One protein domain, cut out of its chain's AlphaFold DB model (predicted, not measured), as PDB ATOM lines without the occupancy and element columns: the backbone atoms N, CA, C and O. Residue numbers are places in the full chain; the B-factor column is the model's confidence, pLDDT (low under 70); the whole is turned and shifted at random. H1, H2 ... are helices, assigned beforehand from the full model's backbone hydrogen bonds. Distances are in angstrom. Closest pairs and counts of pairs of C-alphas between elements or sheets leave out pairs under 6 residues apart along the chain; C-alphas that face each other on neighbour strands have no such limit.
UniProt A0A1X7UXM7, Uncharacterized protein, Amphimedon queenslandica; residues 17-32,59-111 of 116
ATOM      1  N   GLN A  17     145.389 184.742 235.095       93.94
ATOM      2  CA  GLN A  17     144.611 184.514 233.871       93.94
ATOM      3  C   GLN A  17     145.154 185.272 232.652       93.94
ATOM      4  O   GLN A  17     144.901 184.876 231.521       93.94
ATOM      5  N   LEU A  18     145.883 186.370 232.870       93.00
ATOM      6  CA  LEU A  18     146.486 187.179 231.805       93.00
ATOM      7  C   LEU A  18     147.991 186.924 231.660       93.00
ATOM      8  O   LEU A  18     148.650 187.521 230.811       93.00
ATOM      9  N   GLN A  19     148.558 186.054 232.496       92.94
ATOM     10  CA  GLN A  19     149.978 185.756 232.489       92.94
ATOM     11  C   GLN A  19     150.306 184.671 231.455       92.94
ATOM     12  O   GLN A  19     149.642 183.642 231.369       92.94
ATOM     13  N   GLY A  20     151.386 184.870 230.697       92.56
ATOM     14  CA  GLY A  20     151.904 183.846 229.784       92.56
ATOM     15  C   GLY A  20     151.066 183.637 228.520       92.56
ATOM     16  O   GLY A  20     151.155 182.573 227.898       92.56
ATOM     17  N   LEU A  21     150.265 184.635 228.139       93.12
ATOM     18  CA  LEU A  21     149.649 184.709 226.819       93.12
ATOM     19  C   LEU A  21     150.737 184.881 225.752       93.12
ATOM     20  O   LEU A  21     151.704 185.618 225.930       93.12
ATOM     21  N   SER A  22     150.593 184.179 224.634       91.69
ATOM     22  CA  SER A  22     151.364 184.482 223.431       91.69
ATOM     23  C   SER A  22     150.864 185.786 222.809       91.69
ATOM     24  O   SER A  22     149.709 186.163 222.995       91.69
ATOM     25  N   GLN A  23     151.685 186.433 221.980       87.50
ATOM     26  CA  GLN A  23     151.277 187.653 221.277       87.50
ATOM     27  C   GLN A  23     149.965 187.473 220.489       87.50
ATOM     28  O   GLN A  23     149.122 188.363 220.474       87.50
ATOM     29  N   ALA A  24     149.764 186.314 219.854       85.81
ATOM     30  CA  ALA A  24     148.534 186.037 219.117       85.81
ATOM     31  C   ALA A  24     147.313 185.938 220.049       85.81
ATOM     32  O   ALA A  24     146.238 186.423 219.707       85.81
ATOM     33  N   GLU A  25     147.477 185.339 221.231       89.12
ATOM     34  CA  GLU A  25     146.422 185.253 222.246       89.12
ATOM     35  C   GLU A  25     146.110 186.634 222.839       89.12
ATOM     36  O   GLU A  25     144.938 186.984 222.942       89.12
ATOM     37  N   GLU A  26     147.127 187.451 223.138       90.62
ATOM     38  CA  GLU A  26     146.951 188.844 223.582       90.62
ATOM     39  C   GLU A  26     146.161 189.667 222.555       90.62
ATOM     40  O   GLU A  26     145.218 190.376 222.908       90.62
ATOM     41  N   MET A  27     146.504 189.536 221.270       87.31
ATOM     42  CA  MET A  27     145.791 190.211 220.185       87.31
ATOM     43  C   MET A  27     144.342 189.729 220.053       87.31
ATOM     44  O   MET A  27     143.449 190.534 219.796       87.31
ATOM     45  N   LEU A  28     144.082 188.433 220.245       85.31
ATOM     46  CA  LEU A  28     142.728 187.876 220.171       85.31
ATOM     47  C   LEU A  28     141.823 188.386 221.291       85.31
ATOM     48  O   LEU A  28     140.650 188.661 221.035       85.31
ATOM     49  N   ILE A  29     142.359 188.529 222.506       88.38
ATOM     50  CA  ILE A  29     141.581 189.025 223.644       88.38
ATOM     51  C   ILE A  29     141.509 190.548 223.715       88.38
ATOM     52  O   ILE A  29     140.768 191.065 224.542       88.38
ATOM     53  N   SER A  30     142.262 191.274 222.886       89.62
ATOM     54  CA  SER A  30     142.262 192.736 222.884       89.62
ATOM     55  C   SER A  30     140.940 193.303 222.365       89.62
ATOM     56  O   SER A  30     140.499 192.980 221.265       89.62
ATOM     57  N   ALA A  31     140.350 194.234 223.115       87.06
ATOM     58  CA  ALA A  31     139.202 195.032 222.681       87.06
ATOM     59  C   ALA A  31     139.538 196.030 221.559       87.06
ATOM     60  O   ALA A  31     138.630 196.598 220.951       87.06
ATOM     61  N   ILE A  32     140.825 196.275 221.289       87.19
ATOM     62  CA  ILE A  32     141.291 197.216 220.268       87.19
ATOM     63  C   ILE A  32     142.239 196.514 219.301       87.19
ATOM     64  O   ILE A  32     143.229 195.902 219.708       87.19
ATOM     65  N   VAL A  59     135.410 191.219 220.071       78.19
ATOM     66  CA  VAL A  59     135.955 190.110 220.856       78.19
ATOM     67  C   VAL A  59     134.898 189.029 221.105       78.19
ATOM     68  O   VAL A  59     135.241 187.851 221.144       78.19
ATOM     69  N   GLN A  60     133.618 189.398 221.212       74.69
ATOM     70  CA  GLN A  60     132.536 188.458 221.509       74.69
ATOM     71  C   GLN A  60     132.327 187.478 220.356       74.69
ATOM     72  O   GLN A  60     132.420 186.270 220.563       74.69
ATOM     73  N   THR A  61     132.125 187.988 219.139       70.00
ATOM     74  CA  THR A  61     131.985 187.138 217.947       70.00
ATOM     75  C   THR A  61     133.252 186.313 217.722       70.00
ATOM     76  O   THR A  61     133.187 185.131 217.399       70.00
ATOM     77  N   SER A  62     134.424 186.905 217.980       67.88
ATOM     78  CA  SER A  62     135.708 186.201 217.889       67.88
ATOM     79  C   SER A  62     135.824 185.017 218.856       67.88
ATOM     80  O   SER A  62     136.492 184.042 218.519       67.88
ATOM     81  N   ALA A  63     135.218 185.106 220.042       68.44
ATOM     82  CA  ALA A  63     135.273 184.078 221.077       68.44
ATOM     83  C   ALA A  63     134.253 182.954 220.853       68.44
ATOM     84  O   ALA A  63     134.545 181.797 221.148       68.44
ATOM     85  N   THR A  64     133.075 183.274 220.310       68.38
ATOM     86  CA  THR A  64     131.977 182.312 220.119       68.38
ATOM     87  C   THR A  64     132.071 181.513 218.817       68.38
ATOM     88  O   THR A  64     131.459 180.453 218.717       68.38
ATOM     89  N   SER A  65     132.844 181.971 217.825       64.81
ATOM     90  CA  SER A  65     132.896 181.368 216.484       64.81
ATOM     91  C   SER A  65     134.218 180.648 216.150       64.81
ATOM     92  O   SER A  65     134.645 180.645 214.992       64.81
ATOM     93  N   LEU A  66     134.929 180.083 217.135       64.56
ATOM     94  CA  LEU A  66     136.200 179.380 216.891       64.56
ATOM     95  C   LEU A  66     135.998 177.914 216.444       64.56
ATOM     96  O   LEU A  66     135.211 177.202 217.067       64.56
ATOM     97  N   PRO A  67     136.769 177.413 215.450       62.06
ATOM     98  CA  PRO A  67     137.751 178.132 214.631       62.06
ATOM     99  C   PRO A  67     137.085 178.965 213.523       62.06
ATOM    100  O   PRO A  67     136.227 178.473 212.794       62.06
ATOM    101  N   ARG A  68     137.533 180.218 213.360       63.66
ATOM    102  CA  ARG A  68     137.066 181.099 212.280       63.66
ATOM    103  C   ARG A  68     137.498 180.557 210.920       63.66
ATOM    104  O   ARG A  68     138.647 180.134 210.765       63.66
ATOM    105  N   LEU A  69     136.605 180.598 209.931       65.81
ATOM    106  CA  LEU A  69     136.965 180.268 208.554       65.81
ATOM    107  C   LEU A  69     137.936 181.322 208.023       65.81
ATOM    108  O   LEU A  69     137.861 182.484 208.405       65.81
ATOM    109  N   ALA A  70     138.814 180.943 207.092       60.84
ATOM    110  CA  ALA A  70     139.772 181.875 206.490       60.84
ATOM    111  C   ALA A  70     139.101 183.102 205.834       60.84
ATOM    112  O   ALA A  70     139.707 184.167 205.783       60.84
ATOM    113  N   ALA A  71     137.855 182.958 205.369       64.12
ATOM    114  CA  ALA A  71     137.049 184.047 204.816       64.12
ATOM    115  C   ALA A  71     136.584 185.069 205.873       64.12
ATOM    116  O   ALA A  71     136.323 186.218 205.526       64.12
ATOM    117  N   ASP A  72     136.526 184.669 207.144       65.62
ATOM    118  CA  ASP A  72     136.004 185.472 208.257       65.62
ATOM    119  C   ASP A  72     137.120 186.177 209.046       65.62
ATOM    120  O   ASP A  72     136.860 186.891 210.017       65.62
ATOM    121  N   ILE A  73     138.386 185.955 208.674       63.81
ATOM    122  CA  ILE A  73     139.527 186.584 209.338       63.81
ATOM    123  C   ILE A  73     139.872 187.880 208.601       63.81
ATOM    124  O   ILE A  73     140.286 187.854 207.443       63.81
ATOM    125  N   SER A  74     139.775 189.016 209.297       57.41
ATOM    126  CA  SER A  74     140.223 190.334 208.823       57.41
ATOM    127  C   SER A  74     141.757 190.420 208.731       57.41
ATOM    128  O   SER A  74     142.390 191.205 209.436       57.41
ATOM    129  N   VAL A  75     142.390 189.584 207.902       55.56
ATOM    130  CA  VAL A  75     143.841 189.605 207.668       55.56
ATOM    131  C   VAL A  75     144.149 190.474 206.456       55.56
ATOM    132  O   VAL A  75     143.770 190.151 205.332       55.56
ATOM    133  N   LEU A  76     144.921 191.542 206.659       51.12
ATOM    134  CA  LEU A  76     145.589 192.226 205.556       51.12
ATOM    135  C   LEU A  76     146.850 191.438 205.176       51.12
ATOM    136  O   LEU A  76     147.875 191.515 205.855       51.12
ATOM    137  N   VAL A  77     146.785 190.673 204.086       52.25
ATOM    138  CA  VAL A  77     147.947 189.950 203.551       52.25
ATOM    139  C   VAL A  77     148.777 190.899 202.684       52.25
ATOM    140  O   VAL A  77     148.455 191.133 201.521       52.25
ATOM    141  N   ILE A  78     149.865 191.440 203.236       50.84
ATOM    142  CA  ILE A  78     150.845 192.218 202.467       50.84
ATOM    143  C   ILE A  78     151.795 191.233 201.776       50.84
ATOM    144  O   ILE A  78     152.620 190.591 202.423       50.84
ATOM    145  N   ARG A  79     151.659 191.090 200.453       48.44
ATOM    146  CA  ARG A  79     152.531 190.240 199.629       48.44
ATOM    147  C   ARG A  79     153.744 191.044 199.178       48.44
ATOM    148  O   ARG A  79     153.609 191.954 198.367       48.44
ATOM    149  N   THR A  80     154.928 190.699 199.667       50.56
ATOM    150  CA  THR A  80     156.185 191.092 199.024       50.56
ATOM    151  C   THR A  80     156.566 189.983 198.045       50.56
ATOM    152  O   THR A  80     156.509 188.804 198.380       50.56
ATOM    153  N   GLU A  81     156.907 190.339 196.807       53.22
ATOM    154  CA  GLU A  81     157.001 189.425 195.652       53.22
ATOM    155  C   GLU A  81     158.043 188.290 195.764       53.22
ATOM    156  O   GLU A  81     158.229 187.544 194.806       53.22
ATOM    157  N   LYS A  82     158.741 188.136 196.898       56.53
ATOM    158  CA  LYS A  82     159.892 187.230 197.003       56.53
ATOM    159  C   LYS A  82     159.763 186.055 197.966       56.53
ATOM    160  O   LYS A  82     160.461 185.080 197.728       56.53
ATOM    161  N   GLU A  83     158.873 186.051 198.961       54.84
ATOM    162  CA  GLU A  83     158.745 184.880 199.848       54.84
ATOM    163  C   GLU A  83     157.303 184.645 200.323       54.84
ATOM    164  O   GLU A  83     156.668 185.499 200.938       54.84
ATOM    165  N   GLN A  84     156.789 183.441 200.058       50.53
ATOM    166  CA  GLN A  84     155.513 182.938 200.576       50.53
ATOM    167  C   GLN A  84     155.690 182.490 202.036       50.53
ATOM    168  O   GLN A  84     155.659 181.299 202.344       50.53
ATOM    169  N   ILE A  85     155.931 183.434 202.948       56.38
ATOM    170  CA  ILE A  85     156.094 183.114 204.370       56.38
ATOM    171  C   ILE A  85     154.716 183.091 205.036       56.38
ATOM    172  O   ILE A  85     154.233 184.101 205.547       56.38
ATOM    173  N   TYR A  86     154.067 181.929 205.045       58.19
ATOM    174  CA  TYR A  86     152.912 181.709 205.911       58.19
ATOM    175  C   TYR A  86     153.403 181.533 207.349       58.19
ATOM    176  O   TYR A  86     154.173 180.619 207.644       58.19
ATOM    177  N   ARG A  87     152.955 182.402 208.260       63.91
ATOM    178  CA  ARG A  87     153.125 182.200 209.703       63.91
ATOM    179  C   ARG A  87     151.829 181.658 210.280       63.91
ATOM    180  O   ARG A  87     150.820 182.354 210.306       63.91
ATOM    181  N   TYR A  88     151.879 180.418 210.746       70.19
ATOM    182  CA  TYR A  88     150.822 179.846 211.566       70.19
ATOM    183  C   TYR A  88     151.049 180.263 213.016       70.19
ATOM    184  O   TYR A  88     152.160 180.138 213.533       70.19
ATOM    185  N   PHE A  89     149.999 180.745 213.671       77.50
ATOM    186  CA  PHE A  89     150.018 181.022 215.101       77.50
ATOM    187  C   PHE A  89     149.301 179.892 215.830       77.50
ATOM    188  O   PHE A  89     148.180 179.530 215.475       77.50
ATOM    189  N   HIS A  90     149.952 179.331 216.843       81.00
ATOM    190  CA  HIS A  90     149.305 178.394 217.748       81.00
ATOM    191  C   HIS A  90     148.581 179.182 218.843       81.00
ATOM    192  O   HIS A  90     149.183 180.043 219.480       81.00
ATOM    193  N   VAL A  91     147.298 178.888 219.047       84.25
ATOM    194  CA  VAL A  91     146.433 179.571 220.014       84.25
ATOM    195  C   VAL A  91     145.773 178.521 220.896       84.25
ATOM    196  O   VAL A  91     145.142 177.589 220.392       84.25
ATOM    197  N   ARG A  92     145.900 178.668 222.217       89.50
ATOM    198  CA  ARG A  92     145.310 177.748 223.193       89.50
ATOM    199  C   ARG A  92     143.915 178.235 223.564       89.50
ATOM    200  O   ARG A  92     143.767 179.190 224.320       89.50
ATOM    201  N   ARG A  93     142.887 177.539 223.066       84.50
ATOM    202  CA  ARG A  93     141.470 177.881 223.296       84.50
ATOM    203  C   ARG A  93     141.152 178.138 224.774       84.50
ATOM    204  O   ARG A  93     140.625 179.190 225.101       84.50
ATOM    205  N   GLN A  94     141.524 177.207 225.655       89.12
ATOM    206  CA  GLN A  94     141.218 177.299 227.088       89.12
ATOM    207  C   GLN A  94     141.820 178.554 227.738       89.12
ATOM    208  O   GLN A  94     141.150 179.234 228.502       89.12
ATOM    209  N   VAL A  95     143.064 178.890 227.392       91.31
ATOM    210  CA  VAL A  95     143.756 180.065 227.942       91.31
ATOM    211  C   VAL A  95     143.065 181.357 227.495       91.31
ATOM    212  O   VAL A  95     142.861 182.263 228.299       91.31
ATOM    213  N   VAL A  96     142.660 181.429 226.223       89.31
ATOM    214  CA  VAL A  96     141.901 182.567 225.681       89.31
ATOM    215  C   VAL A  96     140.541 182.702 226.374       89.31
ATOM    216  O   VAL A  96     140.168 183.802 226.769       89.31
ATOM    217  N   GLU A  97     139.815 181.601 226.564       87.69
ATOM    218  CA  GLU A  97     138.506 181.596 227.232       87.69
ATOM    219  C   GLU A  97     138.594 182.039 228.698       87.69
ATOM    220  O   GLU A  97     137.801 182.875 229.140       87.69
ATOM    221  N   GLU A  98     139.575 181.532 229.448       91.69
ATOM    222  CA  GLU A  98     139.818 181.928 230.839       91.69
ATOM    223  C   GLU A  98     140.177 183.418 230.941       91.69
ATOM    224  O   GLU A  98     139.625 184.135 231.782       91.69
ATOM    225  N   ALA A  99     141.041 183.910 230.046       92.50
ATOM    226  CA  ALA A  99     141.421 185.318 229.985       92.50
ATOM    227  C   ALA A  99     140.224 186.228 229.666       92.50
ATOM    228  O   ALA A  99     140.031 187.250 230.327       92.50
ATOM    229  N   LEU A 100     139.391 185.854 228.691       89.62
ATOM    230  CA  LEU A 100     138.203 186.620 228.311       89.62
ATOM    231  C   LEU A 100     137.152 186.648 229.414       89.62
ATOM    232  O   LEU A 100     136.635 187.716 229.737       89.62
ATOM    233  N   THR A 101     136.884 185.498 230.031       89.25
ATOM    234  CA  THR A 101     135.948 185.396 231.158       89.25
ATOM    235  C   THR A 101     136.409 186.284 232.312       89.25
ATOM    236  O   THR A 101     135.615 187.022 232.895       89.25
ATOM    237  N   TRP A 102     137.713 186.283 232.604       91.94
ATOM    238  CA  TRP A 102     138.284 187.165 233.616       91.94
ATOM    239  C   TRP A 102     138.119 188.647 233.247       91.94
ATOM    240  O   TRP A 102     137.688 189.436 234.091       91.94
ATOM    241  N   GLN A 103     138.402 189.031 231.996       89.50
ATOM    242  CA  GLN A 103     138.246 190.414 231.525       89.50
ATOM    243  C   GLN A 103     136.792 190.889 231.621       89.50
ATOM    244  O   GLN A 103     136.552 191.995 232.092       89.50
ATOM    245  N   MET A 104     135.810 190.061 231.254       86.44
ATOM    246  CA  MET A 104     134.385 190.424 231.323       86.44
ATOM    247  C   MET A 104     133.920 190.766 232.742       86.44
ATOM    248  O   MET A 104     133.054 191.619 232.907       86.44
ATOM    249  N   VAL A 105     134.502 190.133 233.764       89.31
ATOM    250  CA  VAL A 105     134.154 190.381 235.173       89.31
ATOM    251  C   VAL A 105     134.939 191.555 235.764       89.31
ATOM    252  O   VAL A 105     134.405 192.300 236.584       89.31
ATOM    253  N   ASN A 106     136.205 191.730 235.371       89.62
ATOM    254  CA  ASN A 106     137.142 192.631 236.055       89.62
ATOM    255  C   ASN A 106     137.455 193.917 235.283       89.62
ATOM    256  O   ASN A 106     138.111 194.810 235.821       89.62
ATOM    257  N   ASN A 107     137.014 194.030 234.031       86.56
ATOM    258  CA  ASN A 107     137.341 195.152 233.169       86.56
ATOM    259  C   ASN A 107     136.088 195.767 232.541       86.56
ATOM    260  O   ASN A 107     135.395 195.152 231.729       86.56
ATOM    261  N   ILE A 108     135.845 197.039 232.869       83.94
ATOM    262  CA  ILE A 108     134.677 197.793 232.400       83.94
ATOM    263  C   ILE A 108     134.558 197.857 230.873       83.94
ATOM    264  O   ILE A 108     133.449 197.934 230.350       83.94
ATOM    265  N   PHE A 109     135.680 197.782 230.151       82.69
ATOM    266  CA  PHE A 109     135.692 197.818 228.687       82.69
ATOM    267  C   PHE A 109     135.178 196.518 228.059       82.69
ATOM    268  O   PHE A 109     134.792 196.525 226.895       82.69
ATOM    269  N   TYR A 110     135.115 195.433 228.835       82.56
ATOM    270  CA  TYR A 110     134.651 194.121 228.390       82.56
ATOM    271  C   TYR A 110     133.249 193.766 228.897       82.56
ATOM    272  O   TYR A 110     132.681 192.766 228.463       82.56
ATOM    273  N   LEU A 111     132.639 194.614 229.736       70.25
ATOM    274  CA  LEU A 111     131.277 194.415 230.256       70.25
ATOM    275  C   LEU A 111     130.212 194.321 229.151       70.25
ATOM    276  O   LEU A 111     129.160 193.727 229.359       70.25
TER     277      LEU A 111
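Overview. This is residues 17 to 32 and 59 to 111 of the 116 residues of an uncharacterized protein of Amphimedon queenslandica (UniProt A0A1X7UXM7). A small cluster of helices has a long loop thrown out from it: H1 packs on residues 96 to 100 of the longest helix, H3, at a steep angle, H2 sits near both of them, and H4 folds back as a short turn at the end of H3. Between H2 and H3 residues 65 to 92 run away from the cluster and return, and residues 78 to 85 stick out as the free tip of this loop. The printed part has 69 residues with four named helices, in the order H1, H2, H3, H4, and no named strand; the class is all helix, though under half of the residues, 31 of 69, are in named elements. The whole is loose, with a radius of gyration of the C-alphas of 14.1 A, and elongated, spanning 46 by 24 by 20 A, the loop making much of the length.

Along the chain. The printed part begins at Gln 17, whose C-alpha is at (144.611, 184.514, 233.871). H1 holds residues 23 to 29, Gln 23 to Ile 29, and begins with C-alpha 23 at (151.277, 187.653, 221.277); it is 10.1 A long from first to last C-alpha. After Ile 32 comes the cut, and the print resumes at Val 59 with H2, residues 59 to 64, 8.8 A from first to last C-alpha. Residues 65 to 92 hold no named element; within them, C-alpha 82 is at (159.892, 187.230, 197.003). H3 holds residues 93 to 106, Arg 93 to Asn 106, and measures 20.0 A from first to last C-alpha. H4, residues 108 to 111, is 5.3 A from first to last C-alpha and ends with C-alpha 111 at (131.277, 194.415, 230.256).

Arrangement. H1 and H3 touch, with 5 pairs of C-alphas within 8 A, and H3 does so with residues 96 to 100 alone. Their closest C-alphas are those of Ile 29 and Leu 100, 6.2 A apart. Their lines stand at a steep tilt of 51 degrees, and they run the same way. H1 and H2 only just touch, with 3 pairs of C-alphas within 8 A; the closest are those of Ile 29 and Val 59, 6.4 A apart. Their lines stand about perpendicular, at 87 degrees. H2 and H3 are close but not clearly touching: their closest C-alphas, those of Ala 63 and Glu 97, are 7.4 A apart. These two run opposite ways at a steep tilt of 49 degrees. H3 and H4 touch only at the corner by their link, H3 with residues 103 to 105 alone, and their closest C-alphas are those of Met 104 and Tyr 110, 4.7 A apart. H4 is apart from H1 and from H2. In H1, H2 and H3 every O i to N i+4 pair is within hydrogen-bond range; H4, with 4 residues, is too short for such a pair, and its one O i to N i+3 pair is within range.

Size, cuts and confidence. The two C-alphas farthest apart are those of Lys 82 and Val 105, 46.1 A. Residues 78 to 85 stand free; without them the body has 61 residues, spans 35 by 22 by 18 A and has a radius of gyration of 12.0 A. The link from H2 to H3, with 28 residues, is long, and that from H3 to H4, with 1 residue, is tight. The link from H1 to H2 is across the cut: residues 33 to 58 are not printed, and the C-alphas of Ile 32 and Val 59 are 8.9 A apart. The mean pLDDT of the printed part is 76.2. Confidence in the model is low, under 70, at residues 62 to 87, of which 62 to 64 belong to H2.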